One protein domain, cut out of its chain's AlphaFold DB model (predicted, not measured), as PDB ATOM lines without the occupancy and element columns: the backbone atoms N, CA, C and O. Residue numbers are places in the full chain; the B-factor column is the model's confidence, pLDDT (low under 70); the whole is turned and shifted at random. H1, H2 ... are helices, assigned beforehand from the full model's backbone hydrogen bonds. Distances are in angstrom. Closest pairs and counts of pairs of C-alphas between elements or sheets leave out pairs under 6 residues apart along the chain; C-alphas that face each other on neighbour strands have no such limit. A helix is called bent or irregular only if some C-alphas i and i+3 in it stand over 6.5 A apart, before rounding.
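What this domain is: This is residues 601 to 700 of the 973 residues of an uncharacterized protein of Trichomonas vaginalis (UniProt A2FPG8). Two helical hairpins, H2 with H3 and H4 with H5, pack side by side as the core, with H1 at one end, H6 at the other beside H5, and residues 692 to 700 trailing away past H6. The printed part has 100 residues with six named helices, H1 to H6 in chain order, and no named strand; its class is all helix, with mostly aligned packing. It is compact, with a radius of gyration of the C-alphas of 14.6 A, yet elongated, spanning 46 by 27 by 25 A.

How they stand to each other: H1, residues 607 to 616, and H2, residues 618 to 626, touch only at the corner, and only just, with 3 pairs of C-alphas within 8 A, the closest being Ile 614 and Phe 620, 5.2 A. H2 and H3, residues 628 to 635, form a hairpin at a shallow tilt of 31 degrees, the closest C-alphas being Leu 624 and Ile 631, 5.7 A. H4, residues 644 to 656, and H5, residues 660 to 672, form another, also at 31 degrees, the closest C-alphas being Ala 654 and Thr 663, 5.1 A. H3 touches H5 at 13 degrees, the same way; the C-alphas of Pro 628 and Glu 662 are closest, 5.7 A. H6, residues 686 to 691, touches H5 at 25 degrees, the closest C-alphas being Arg 664 and Val 687, 5.8 A. H1 and H6 are apart. Every O i to N i+4 pair is within hydrogen-bond range in H1, H4, H5 and H6, but 0 of 5 in H2 and 0 of 4 in H3, where 6 of 6 and 4 of 5 O i to N i+3 pairs are.

Where its parts are: H1 begins at C-alpha 607 (314.054, 244.824, 354.972). H4 is 18.5 A long and H5 18.2 A; H6 ends at C-alpha 691 (301.309, 222.051, 347.986). H3 is irregular, C-alphas 629 and 632 being 7.3 A apart.

The domain as a whole: The C-alphas farthest apart, Met 616 and Glu 700, are 48.9 A apart. The printed part has no cut, and the link from H5 to H6 is long, 13 residues. Mean pLDDT of the printed part is 79.3, under 70 at residues 601 to 602, 616 and 693 to 700.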
ATOM      1  N   PHE A 601     313.572 243.832 370.300       60.88
ATOM      2  CA  PHE A 601     313.010 242.507 369.989       60.88
ATOM      3  C   PHE A 601     311.962 242.500 368.861       60.88
ATOM      4  O   PHE A 601     311.182 241.555 368.754       60.88
ATOM      5  N   GLN A 602     311.901 243.535 368.022       68.88
ATOM      6  CA  GLN A 602     311.025 243.555 366.851       68.88
ATOM      7  C   GLN A 602     311.805 243.946 365.600       68.88
ATOM      8  O   GLN A 602     312.574 244.905 365.601       68.88
ATOM      9  N   LEU A 603     311.577 243.204 364.515       75.31
ATOM     10  CA  LEU A 603     312.065 243.590 363.197       75.31
ATOM     11  C   LEU A 603     311.253 244.774 362.667       75.31
ATOM     12  O   LEU A 603     310.050 244.897 362.906       75.31
ATOM     13  N   THR A 604     311.912 245.633 361.909       79.19
ATOM     14  CA  THR A 604     311.345 246.804 361.228       79.19
ATOM     15  C   THR A 604     310.682 246.396 359.913       79.19
ATOM     16  O   THR A 604     310.857 245.279 359.425       79.19
ATOM     17  N   ASP A 605     309.812 247.238 359.352       77.12
ATOM     18  CA  ASP A 605     309.212 246.955 358.032       77.12
ATOM     19  C   ASP A 605     310.222 247.167 356.895       77.12
ATOM     20  O   ASP A 605     310.071 246.606 355.810       77.12
ATOM     21  N   ASP A 606     311.291 247.929 357.151       76.06
ATOM     22  CA  ASP A 606     312.418 248.043 356.234       76.06
ATOM     23  C   ASP A 606     313.270 246.769 356.284       76.06
ATOM     24  O   ASP A 606     313.921 246.461 357.285       76.06
ATOM     25  N   ILE A 607     313.282 246.050 355.161       78.19
ATOM     26  CA  ILE A 607     314.054 244.824 354.972       78.19
ATOM     27  C   ILE A 607     315.554 245.046 355.220       78.19
ATOM     28  O   ILE A 607     316.198 244.183 355.801       78.19
ATOM     29  N   ASN A 608     316.124 246.195 354.835       74.19
ATOM     30  CA  ASN A 608     317.551 246.476 355.020       74.19
ATOM     31  C   ASN A 608     317.891 246.630 356.507       74.19
ATOM     32  O   ASN A 608     318.940 246.170 356.954       74.19
ATOM     33  N   GLU A 609     316.999 247.261 357.270       73.69
ATOM     34  CA  GLU A 609     317.130 247.383 358.721       73.69
ATOM     35  C   GLU A 609     317.011 246.005 359.393       73.69
ATOM     36  O   GLU A 609     317.849 245.667 360.231       73.69
ATOM     37  N   SER A 610     316.082 245.153 358.940       83.00
ATOM     38  CA  SER A 610     315.986 243.755 359.383       83.00
ATOM     39  C   SER A 610     317.249 242.945 359.072       83.00
ATOM     40  O   SER A 610     317.718 242.190 359.923       83.00
ATOM     41  N   ARG A 611     317.860 243.120 357.888       78.88
ATOM     42  CA  ARG A 611     319.146 242.477 357.553       78.88
ATOM     43  C   ARG A 611     320.247 242.889 358.516       78.88
ATOM     44  O   ARG A 611     320.959 242.028 359.022       78.88
ATOM     45  N   LEU A 612     320.385 244.192 358.775       70.31
ATOM     46  CA  LEU A 612     321.366 244.706 359.734       70.31
ATOM     47  C   LEU A 612     321.119 244.139 361.132       70.31
ATOM     48  O   LEU A 612     322.077 243.812 361.831       70.31
ATOM     49  N   ALA A 613     319.851 243.979 361.514       73.75
ATOM     50  CA  ALA A 613     319.479 243.380 362.782       73.75
ATOM     51  C   ALA A 613     319.961 241.921 362.892       73.75
ATOM     52  O   ALA A 613     320.605 241.548 363.873       73.75
ATOM     53  N   ILE A 614     319.728 241.121 361.850       79.50
ATOM     54  CA  ILE A 614     320.111 239.701 361.788       79.50
ATOM     55  C   ILE A 614     321.630 239.511 361.662       79.50
ATOM     56  O   ILE A 614     322.188 238.616 362.290       79.50
ATOM     57  N   LEU A 615     322.318 240.359 360.889       74.06
ATOM     58  CA  LEU A 615     323.785 240.357 360.764       74.06
ATOM     59  C   LEU A 615     324.488 240.522 362.115       74.06
ATOM     60  O   LEU A 615     325.594 240.033 362.321       74.06
ATOM     61  N   MET A 616     323.845 241.257 363.012       62.91
ATOM     62  CA  MET A 616     324.371 241.627 364.316       62.91
ATOM     63  C   MET A 616     324.103 240.589 365.385       62.91
ATOM     64  O   MET A 616     324.961 240.318 366.224       62.91
ATOM     65  N   ASN A 617     322.901 240.027 365.352       71.19
ATOM     66  CA  ASN A 617     322.531 238.911 366.185       71.19
ATOM     67  C   ASN A 617     321.735 237.917 365.341       71.19
ATOM     68  O   ASN A 617     320.581 238.169 364.990       71.19
ATOM     69  N   SER A 618     322.343 236.764 365.058       76.44
ATOM     70  CA  SER A 618     321.700 235.690 364.303       76.44
ATOM     71  C   SER A 618     320.405 235.208 364.954       76.44
ATOM     72  O   SER A 618     319.526 234.725 364.242       76.44
ATOM     73  N   ASP A 619     320.240 235.382 366.268       76.56
ATOM     74  CA  ASP A 619     319.018 235.013 366.986       76.56
ATOM     75  C   ASP A 619     317.813 235.829 366.504       76.56
ATOM     76  O   ASP A 619     316.688 235.339 366.527       76.56
ATOM     77  N   PHE A 620     318.023 237.035 365.963       82.75
ATOM     78  CA  PHE A 620     316.933 237.839 365.406       82.75
ATOM     79  C   PHE A 620     316.312 237.240 364.144       82.75
ATOM     80  O   PHE A 620     315.207 237.630 363.762       82.75
ATOM     81  N   SER A 621     316.954 236.243 363.528       85.62
ATOM     82  CA  SER A 621     316.354 235.486 362.426       85.62
ATOM     83  C   SER A 621     315.031 234.817 362.821       85.62
ATOM     84  O   SER A 621     314.152 234.680 361.972       85.62
ATOM     85  N   THR A 622     314.817 234.477 364.101       84.50
ATOM     86  CA  THR A 622     313.540 233.905 364.562       84.50
ATOM     87  C   THR A 622     312.388 234.905 364.491       84.50
ATOM     88  O   THR A 622     311.238 234.499 364.338       84.50
ATOM     89  N   PHE A 623     312.661 236.214 364.552       86.81
ATOM     90  CA  PHE A 623     311.625 237.242 364.431       86.81
ATOM     91  C   PHE A 623     311.058 237.353 363.012       86.81
ATOM     92  O   PHE A 623     309.958 237.883 362.849       86.81
ATOM     93  N   LEU A 624     311.720 236.785 361.996       88.38
ATOM     94  CA  LEU A 624     311.168 236.696 360.637       88.38
ATOM     95  C   LEU A 624     309.882 235.860 360.576       88.38
ATOM     96  O   LEU A 624     309.096 236.017 359.650       88.38
ATOM     97  N   LEU A 625     309.604 235.032 361.590       87.69
ATOM     98  CA  LEU A 625     308.316 234.343 361.725       87.69
ATOM     99  C   LEU A 625     307.138 235.309 361.908       87.69
ATOM    100  O   LEU A 625     306.011 234.959 361.583       87.69
ATOM    101  N   SER A 626     307.392 236.517 362.415       86.88
ATOM    102  CA  SER A 626     306.389 237.584 362.500       86.88
ATOM    103  C   SER A 626     306.322 238.456 361.240       86.88
ATOM    104  O   SER A 626     305.427 239.289 361.137       86.88
ATOM    105  N   LYS A 627     307.254 238.270 360.289       89.56
ATOM    106  CA  LYS A 627     307.334 238.998 359.009       89.56
ATOM    107  C   LYS A 627     307.643 238.051 357.845       89.56
ATOM    108  O   LYS A 627     308.761 238.060 357.317       89.56
ATOM    109  N   PRO A 628     306.676 237.208 357.444       88.19
ATOM    110  CA  PRO A 628     306.912 236.133 356.479       88.19
ATOM    111  C   PRO A 628     307.370 236.639 355.106       88.19
ATOM    112  O   PRO A 628     308.114 235.951 354.414       88.19
ATOM    113  N   ASP A 629     306.988 237.859 354.721       85.06
ATOM    114  CA  ASP A 629     307.392 238.492 353.463       85.06
ATOM    115  C   ASP A 629     308.875 238.913 353.424       85.06
ATOM    116  O   ASP A 629     309.410 239.171 352.345       85.06
ATOM    117  N   GLN A 630     309.555 238.940 354.576       89.19
ATOM    118  CA  GLN A 630     310.993 239.202 354.701       89.19
ATOM    119  C   GLN A 630     311.829 237.922 354.866       89.19
ATOM    120  O   GLN A 630     313.054 237.998 354.954       89.19
ATOM    121  N   ILE A 631     311.215 236.730 354.898       89.38
ATOM    122  CA  ILE A 631     311.938 235.473 355.166       89.38
ATOM    123  C   ILE A 631     313.014 235.156 354.118       89.38
ATOM    124  O   ILE A 631     313.993 234.464 354.402       89.38
ATOM    125  N   SER A 632     312.868 235.714 352.917       85.94
ATOM    126  CA  SER A 632     313.837 235.597 351.834       85.94
ATOM    127  C   SER A 632     315.212 236.182 352.158       85.94
ATOM    128  O   SER A 632     316.178 235.780 351.513       85.94
ATOM    129  N   ILE A 633     315.334 237.040 353.183       86.94
ATOM    130  CA  ILE A 633     316.627 237.509 353.707       86.94
ATOM    131  C   ILE A 633     317.567 236.326 353.996       86.94
ATOM    132  O   ILE A 633     318.763 236.397 353.731       86.94
ATOM    133  N   LEU A 634     317.026 235.211 354.493       86.75
ATOM    134  CA  LEU A 634     317.800 234.016 354.843       86.75
ATOM    135  C   LEU A 634     318.351 233.262 353.616       86.75
ATOM    136  O   LEU A 634     319.084 232.287 353.773       86.75
ATOM    137  N   LEU A 635     317.985 233.677 352.397       81.81
ATOM    138  CA  LEU A 635     318.524 233.153 351.136       81.81
ATOM    139  C   LEU A 635     319.624 234.038 350.534       81.81
ATOM    140  O   LEU A 635     320.235 233.637 349.542       81.81
ATOM    141  N   GLU A 636     319.855 235.230 351.088       82.75
ATOM    142  CA  GLU A 636     320.881 236.154 350.604       82.75
ATOM    143  C   GLU A 636     322.291 235.607 350.873       82.75
ATOM    144  O   GLU A 636     322.531 234.874 351.834       82.75
ATOM    145  N   GLN A 637     323.250 235.966 350.016       76.12
ATOM    146  CA  GLN A 637     324.590 235.359 350.021       76.12
ATOM    147  C   GLN A 637     325.378 235.539 351.317       76.12
ATOM    148  O   GLN A 637     326.218 234.707 351.652       76.12
ATOM    149  N   TRP A 638     325.144 236.642 352.023       76.25
ATOM    150  CA  TRP A 638     325.863 236.961 353.251       76.25
ATOM    151  C   TRP A 638     325.389 236.129 354.447       76.25
ATOM    152  O   TRP A 638     326.110 236.045 355.442       76.25
ATOM    153  N   TYR A 639     324.192 235.534 354.387       81.69
ATOM    154  CA  TYR A 639     323.648 234.756 355.493       81.69
ATOM    155  C   TYR A 639     324.260 233.350 355.484       81.69
ATOM    156  O   TYR A 639     324.125 232.595 354.523       81.69
ATOM    157  N   THR A 640     324.944 232.977 356.568       70.62
ATOM    158  CA  THR A 640     325.806 231.781 356.660       70.62
ATOM    159  C   THR A 640     325.051 230.447 356.801       70.62
ATOM    160  O   THR A 640     325.609 229.454 357.266       70.62
ATOM    161  N   GLY A 641     323.803 230.398 356.330       71.44
ATOM    162  CA  GLY A 641     322.949 229.214 356.285       71.44
ATOM    163  C   GLY A 641     321.874 229.192 357.372       71.44
ATOM    164  O   GLY A 641     322.108 229.556 358.521       71.44
ATOM    165  N   THR A 642     320.675 228.738 357.001       80.88
ATOM    166  CA  THR A 642     319.515 228.654 357.901       80.88
ATOM    167  C   THR A 642     319.626 227.447 358.832       80.88
ATOM    168  O   THR A 642     319.638 226.314 358.342       80.88
ATOM    169  N   PRO A 643     319.660 227.638 360.166       81.44
ATOM    170  CA  PRO A 643     319.711 226.522 361.105       81.44
ATOM    171  C   PRO A 643     318.515 225.579 360.931       81.44
ATOM    172  O   PRO A 643     317.376 226.027 360.788       81.44
ATOM    173  N   VAL A 644     318.742 224.266 361.035       83.56
ATOM    174  CA  VAL A 644     317.674 223.246 360.933       83.56
ATOM    175  C   VAL A 644     316.559 223.489 361.959       83.56
ATOM    176  O   VAL A 644     315.383 223.305 361.656       83.56
ATOM    177  N   ALA A 645     316.905 223.965 363.159       84.31
ATOM    178  CA  ALA A 645     315.931 224.339 364.184       84.31
ATOM    179  C   ALA A 645     314.989 225.466 363.718       84.31
ATOM    180  O   ALA A 645     313.777 225.384 363.928       84.31
ATOM    181  N   LEU A 646     315.522 226.480 363.029       87.00
ATOM    182  CA  LEU A 646     314.720 227.562 362.463       87.00
ATOM    183  C   LEU A 646     313.831 227.038 361.328       87.00
ATOM    184  O   LEU A 646     312.640 227.327 361.325       87.00
ATOM    185  N   LEU A 647     314.353 226.185 360.438       88.50
ATOM    186  CA  LEU A 647     313.560 225.538 359.380       88.50
ATOM    187  C   LEU A 647     312.386 224.720 359.946       88.50
ATOM    188  O   LEU A 647     311.264 224.824 359.453       88.50
ATOM    189  N   ASN A 648     312.608 223.966 361.026       87.38
ATOM    190  CA  ASN A 648     311.546 223.232 361.723       87.38
ATOM    191  C   ASN A 648     310.522 224.166 362.388       87.38
ATOM    192  O   ASN A 648     309.326 223.865 362.420       87.38
ATOM    193  N   THR A 649     310.971 225.316 362.889       90.31
ATOM    194  CA  THR A 649     310.081 226.330 363.467       90.31
ATOM    195  C   THR A 649     309.224 226.980 362.380       90.31
ATOM    196  O   THR A 649     308.014 227.086 362.550       90.31
ATOM    197  N   ILE A 650     309.808 227.312 361.224       91.50
ATOM    198  CA  ILE A 650     309.084 227.822 360.048       91.50
ATOM    199  C   ILE A 650     308.071 226.781 359.556       91.50
ATOM    200  O   ILE A 650     306.929 227.123 359.267       91.50
ATOM    201  N   LYS A 651     308.439 225.493 359.539       90.88
ATOM    202  CA  LYS A 651     307.516 224.389 359.218       90.88
ATOM    203  C   LYS A 651     306.332 224.317 360.175       90.88
ATOM    204  O   LYS A 651     305.206 224.098 359.738       90.88
ATOM    205  N   THR A 652     306.576 224.530 361.462       91.00
ATOM    206  CA  THR A 652     305.515 224.572 362.474       91.00
ATOM    207  C   THR A 652     304.627 225.803 362.283       91.00
ATOM    208  O   THR A 652     303.404 225.681 362.293       91.00
ATOM    209  N   ALA A 653     305.218 226.971 362.009       91.00
ATOM    210  CA  ALA A 653     304.482 228.196 361.705       91.00
ATOM    211  C   ALA A 653     303.602 228.041 360.451       91.00
ATOM    212  O   ALA A 653     302.431 228.403 360.484       91.00
ATOM    213  N   ALA A 654     304.111 227.408 359.391       90.44
ATOM    214  CA  ALA A 654     303.358 227.103 358.172       90.44
ATOM    215  C   ALA A 654     302.154 226.170 358.393       90.44
ATOM    216  O   ALA A 654     301.229 226.164 357.582       90.44
ATOM    217  N   ALA A 655     302.175 225.350 359.448       87.62
ATOM    218  CA  ALA A 655     301.058 224.481 359.819       87.62
ATOM    219  C   ALA A 655     300.019 225.197 360.700       87.62
ATOM    220  O   ALA A 655     298.849 224.832 360.680       87.62
ATOM    221  N   MET A 656     300.443 226.188 361.490       89.00
ATOM    222  CA  MET A 656     299.582 226.904 362.443       89.00
ATOM    223  C   MET A 656     298.972 228.190 361.875       89.00
ATOM    224  O   MET A 656     297.984 228.688 362.422       89.00
ATOM    225  N   ASN A 657     299.570 228.760 360.826       86.06
ATOM    226  CA  ASN A 657     299.126 230.026 360.261       86.06
ATOM    227  C   ASN A 657     297.797 229.865 359.505       86.06
ATOM    228  O   ASN A 657     297.591 228.905 358.768       86.06
ATOM    229  N   LYS A 658     296.885 230.818 359.722       83.88
ATOM    230  CA  LYS A 658     295.563 230.866 359.085       83.88
ATOM    231  C   LYS A 658     295.516 231.812 357.891       83.88
ATOM    232  O   LYS A 658     294.584 231.710 357.103       83.88
ATOM    233  N   ASP A 659     296.477 232.729 357.762       86.75
ATOM    234  CA  ASP A 659     296.567 233.610 356.603       86.75
ATOM    235  C   ASP A 659     297.143 232.820 355.410       86.75
ATOM    236  O   ASP A 659     298.284 232.339 355.482       86.75
ATOM    237  N   PRO A 660     296.397 232.673 354.297       85.06
ATOM    238  CA  PRO A 660     296.870 231.937 353.130       85.06
ATOM    239  C   PRO A 660     298.153 232.517 352.515       85.06
ATOM    240  O   PRO A 660     298.983 231.765 352.004       85.06
ATOM    241  N   ARG A 661     298.359 233.839 352.556       85.69
ATOM    242  CA  ARG A 661     299.547 234.484 351.973       85.69
ATOM    243  C   ARG A 661     300.794 234.188 352.776       85.69
ATOM    244  O   ARG A 661     301.804 233.775 352.214       85.69
ATOM    245  N   GLU A 662     300.716 234.389 354.085       88.94
ATOM    246  CA  GLU A 662     301.829 234.110 354.989       88.94
ATOM    247  C   GLU A 662     302.179 232.621 354.967       88.94
ATOM    248  O   GLU A 662     303.348 232.246 354.860       88.94
ATOM    249  N   THR A 663     301.152 231.766 354.961       90.00
ATOM    250  CA  THR A 663     301.305 230.315 354.814       90.00
ATOM    251  C   THR A 663     302.021 229.952 353.513       90.00
ATOM    252  O   THR A 663     302.916 229.105 353.529       90.00
ATOM    253  N   ARG A 664     301.677 230.605 352.392       88.56
ATOM    254  CA  ARG A 664     302.374 230.420 351.111       88.56
ATOM    255  C   ARG A 664     303.857 230.760 351.232       88.56
ATOM    256  O   ARG A 664     304.671 229.924 350.856       88.56
ATOM    257  N   TYR A 665     304.211 231.926 351.779       89.56
ATOM    258  CA  TYR A 665     305.616 232.341 351.916       89.56
ATOM    259  C   TYR A 665     306.444 231.329 352.711       89.56
ATOM    260  O   TYR A 665     307.527 230.935 352.274       89.56
ATOM    261  N   PHE A 666     305.926 230.850 353.845       91.38
ATOM    262  CA  PHE A 666     306.622 229.836 354.631       91.38
ATOM    263  C   PHE A 666     306.786 228.514 353.875       91.38
ATOM    264  O   PHE A 666     307.864 227.921 353.911       91.38
ATOM    265  N   ARG A 667     305.746 228.056 353.172       90.00
ATOM    266  CA  ARG A 667     305.793 226.803 352.403       90.00
ATOM    267  C   ARG A 667     306.750 226.881 351.221       90.00
ATOM    268  O   ARG A 667     307.580 225.989 351.062       90.00
ATOM    269  N   GLU A 668     306.700 227.962 350.441       87.19
ATOM    270  CA  GLU A 668     307.650 228.219 349.350       87.19
ATOM    271  C   GLU A 668     309.091 228.223 349.877       87.19
ATOM    272  O   GLU A 668     309.966 227.579 349.293       87.19
ATOM    273  N   PHE A 669     309.333 228.877 351.019       88.69
ATOM    274  CA  PHE A 669     310.650 228.913 351.650       88.69
ATOM    275  C   PHE A 669     311.143 227.516 352.042       88.69
ATOM    276  O   PHE A 669     312.233 227.122 351.643       88.69
ATOM    277  N   ILE A 670     310.342 226.732 352.770       88.50
ATOM    278  CA  ILE A 670     310.699 225.360 353.174       88.50
ATOM    279  C   ILE A 670     310.928 224.470 351.941       88.50
ATOM    280  O   ILE A 670     311.843 223.643 351.933       88.50
ATOM    281  N   ASN A 671     310.121 224.653 350.890       83.88
ATOM    282  CA  ASN A 671     310.227 223.899 349.641       83.88
ATOM    283  C   ASN A 671     311.561 224.173 348.933       83.88
ATOM    284  O   ASN A 671     312.181 223.251 348.409       83.88
ATOM    285  N   ALA A 672     312.067 225.409 348.997       82.06
ATOM    286  CA  ALA A 672     313.380 225.762 348.455       82.06
ATOM    287  C   ALA A 672     314.557 225.041 349.147       82.06
ATOM    288  O   ALA A 672     315.638 224.960 348.567       82.06
ATOM    289  N   PHE A 673     314.352 224.491 350.350       81.44
ATOM    290  CA  PHE A 673     315.318 223.634 351.054       81.44
ATOM    291  C   PHE A 673     315.042 222.131 350.874       81.44
ATOM    292  O   PHE A 673     315.693 221.313 351.522       81.44
ATOM    293  N   GLY A 674     314.078 221.745 350.030       80.56
ATOM    294  CA  GLY A 674     313.710 220.342 349.803       80.56
ATOM    295  C   GLY A 674     313.090 219.657 351.025       80.56
ATOM    296  O   GLY A 674     313.110 218.432 351.128       80.56
ATOM    297  N   ILE A 675     312.566 220.426 351.985       81.62
ATOM    298  CA  ILE A 675     311.957 219.882 353.201       81.62
ATOM    299  C   ILE A 675     310.484 219.544 352.933       81.62
ATOM    300  O   ILE A 675     309.748 220.316 352.316       81.62
ATOM    301  N   SER A 676     310.035 218.397 353.455       81.69
ATOM    302  CA  SER A 676     308.636 217.954 353.385       81.69
ATOM    303  C   SER A 676     307.681 219.022 353.944       81.69
ATOM    304  O   SER A 676     307.845 219.443 355.100       81.69
ATOM    305  N   GLN A 677     306.664 219.404 353.178       84.00
ATOM    306  CA  GLN A 677     305.678 220.407 353.583       84.00
ATOM    307  C   GLN A 677     304.686 219.850 354.619       84.00
ATOM    308  O   GLN A 677     304.378 218.657 354.590       84.00
ATOM    309  N   PRO A 678     304.179 220.674 355.556       85.88
ATOM    310  CA  PRO A 678     303.093 220.259 356.439       85.88
ATOM    311  C   PRO A 678     301.773 220.105 355.653       85.88
ATOM    312  O   PRO A 678     301.593 220.769 354.628       85.88
ATOM    313  N   PRO A 679     300.817 219.279 356.115       81.94
ATOM    314  CA  PRO A 679     299.490 219.199 355.497       81.94
ATOM    315  C   PRO A 679     298.784 220.567 355.523       81.94
ATOM    316  O   PRO A 679     299.086 221.402 356.377       81.94
ATOM    317  N   TYR A 680     297.891 220.826 354.566       84.00
ATOM    318  CA  TYR A 680     297.037 222.021 354.533       84.00
ATOM    319  C   TYR A 680     295.583 221.588 354.368       84.00
ATOM    320  O   TYR A 680     295.214 221.015 353.346       84.00
ATOM    321  N   ASP A 681     294.774 221.854 355.382       77.56
ATOM    322  CA  ASP A 681     293.343 221.548 355.437       77.56
ATOM    323  C   ASP A 681     292.460 222.773 355.151       77.56
ATOM    324  O   ASP A 681     291.233 222.672 355.186       77.56
ATOM    325  N   GLY A 682     293.075 223.916 354.831       75.50
ATOM    326  CA  GLY A 682     292.373 225.143 354.480       75.50
ATOM    327  C   GLY A 682     291.532 225.034 353.203       75.50
ATOM    328  O   GLY A 682     291.556 224.045 352.460       75.50
ATOM    329  N   GLU A 683     290.777 226.099 352.942       73.69
ATOM    330  CA  GLU A 683     289.880 226.210 351.789       73.69
ATOM    331  C   GLU A 683     290.614 226.056 350.446       73.69
ATOM    332  O   GLU A 683     291.834 226.228 350.351       73.69
ATOM    333  N   ASN A 684     289.858 225.731 349.390       76.25
ATOM    334  CA  ASN A 684     290.402 225.560 348.044       76.25
ATOM    335  C   ASN A 684     290.923 226.899 347.494       76.25
ATOM    336  O   ASN A 684     290.150 227.784 347.142       76.25
ATOM    337  N   ASN A 685     292.243 227.034 347.438       84.31
ATOM    338  CA  ASN A 685     292.974 228.214 346.985       84.31
ATOM    339  C   ASN A 685     294.330 227.774 346.410       84.31
ATOM    340  O   ASN A 685     294.657 226.583 346.368       84.31
ATOM    341  N   TRP A 686     295.160 228.735 346.009       85.44
ATOM    342  CA  TRP A 686     296.492 228.426 345.491       85.44
ATOM    343  C   TRP A 686     297.428 227.734 346.482       85.44
ATOM    344  O   TRP A 686     298.283 226.979 346.033       85.44
ATOM    345  N   VAL A 687     297.288 227.929 347.797       83.50
ATOM    346  CA  VAL A 687     298.121 227.218 348.785       83.50
ATOM    347  C   VAL A 687     297.827 225.724 348.726       83.50
ATOM    348  O   VAL A 687     298.750 224.918 348.622       83.50
ATOM    349  N   LYS A 688     296.543 225.353 348.717       82.75
ATOM    350  CA  LYS A 688     296.124 223.956 348.593       82.75
ATOM    351  C   LYS A 688     296.591 223.348 347.268       82.75
ATOM    352  O   LYS A 688     297.271 222.330 347.273       82.75
ATOM    353  N   ARG A 689     296.337 224.026 346.147       81.38
ATOM    354  CA  ARG A 689     296.729 223.527 344.818       81.38
ATOM    355  C   ARG A 689     298.233 223.425 344.597       81.38
ATOM    356  O   ARG A 689     298.669 222.580 343.837       81.38
ATOM    357  N   THR A 690     299.018 224.315 345.201       80.06
ATOM    358  CA  THR A 690     300.477 224.325 345.010       80.06
ATOM    359  C   THR A 690     301.164 223.234 345.832       80.06
ATOM    360  O   THR A 690     302.228 222.767 345.438       80.06
ATOM    361  N   PHE A 691     300.598 222.857 346.985       75.25
ATOM    362  CA  PHE A 691     301.309 222.051 347.986       75.25
ATOM    363  C   PHE A 691     300.574 220.794 348.472       75.25
ATOM    364  O   PHE A 691     301.155 220.048 349.258       75.25
ATOM    365  N   VAL A 692     299.316 220.578 348.084       72.88
ATOM    366  CA  VAL A 692     298.510 219.411 348.494       72.88
ATOM    367  C   VAL A 692     298.108 218.573 347.294       72.88
ATOM    368  O   VAL A 692     298.255 217.355 347.332       72.88
ATOM    369  N   ASP A 693     297.616 219.215 346.240       60.84
ATOM    370  CA  ASP A 693     297.252 218.516 345.017       60.84
ATOM    371  C   ASP A 693     298.480 218.510 344.088       60.84
ATOM    372  O   ASP A 693     299.006 219.575 343.772       60.84
ATOM    373  N   ASP A 694     298.948 217.343 343.629       47.19
ATOM    374  CA  ASP A 694     299.982 217.210 342.579       47.19
ATOM    375  C   ASP A 694     299.427 217.662 341.208       47.19
ATOM    376  O   ASP A 694     299.446 216.937 340.207       47.19
ATOM    377  N   ILE A 695     298.852 218.864 341.145       44.25
ATOM    378  CA  ILE A 695     298.265 219.410 339.929       44.25
ATOM    379  C   ILE A 695     299.411 219.912 339.062       44.25
ATOM    380  O   ILE A 695     299.958 221.002 339.251       44.25
ATOM    381  N   LYS A 696     299.732 219.124 338.033       45.66
ATOM    382  CA  LYS A 696     300.289 219.667 336.794       45.66
ATOM    383  C   LYS A 696     299.293 220.719 336.318       45.66
ATOM    384  O   LYS A 696     298.179 220.357 335.958       45.66
ATOM    385  N   VAL A 697     299.673 221.998 336.367       42.84
ATOM    386  CA  VAL A 697     298.895 223.093 335.770       42.84
ATOM    387  C   VAL A 697     298.451 222.616 334.389       42.84
ATOM    388  O   VAL A 697     299.309 222.306 333.556       42.84
ATOM    389  N   GLU A 698     297.138 222.471 334.179       39.66
ATOM    390  CA  GLU A 698     296.592 222.173 332.860       39.66
ATOM    391  C   GLU A 698     297.057 223.302 331.946       39.66
ATOM    392  O   GLU A 698     296.599 224.443 332.030       39.66
ATOM    393  N   LYS A 699     298.068 222.998 331.128       38.94
ATOM    394  CA  LYS A 699     298.491 223.860 330.032       38.94
ATOM    395  C   LYS A 699     297.227 224.138 329.220       38.94
ATOM    396  O   LYS A 699     296.480 223.190 328.973       38.94
ATOM    397  N   GLU A 700     296.982 225.399 328.838       35.91
ATOM    398  CA  GLU A 700     295.912 225.725 327.879       35.91
ATOM    399  C   GLU A 700     295.918 224.648 326.786       35.91
ATOM    400  O   GLU A 700     297.004 224.318 326.292       35.91
TER     401      GLU A 700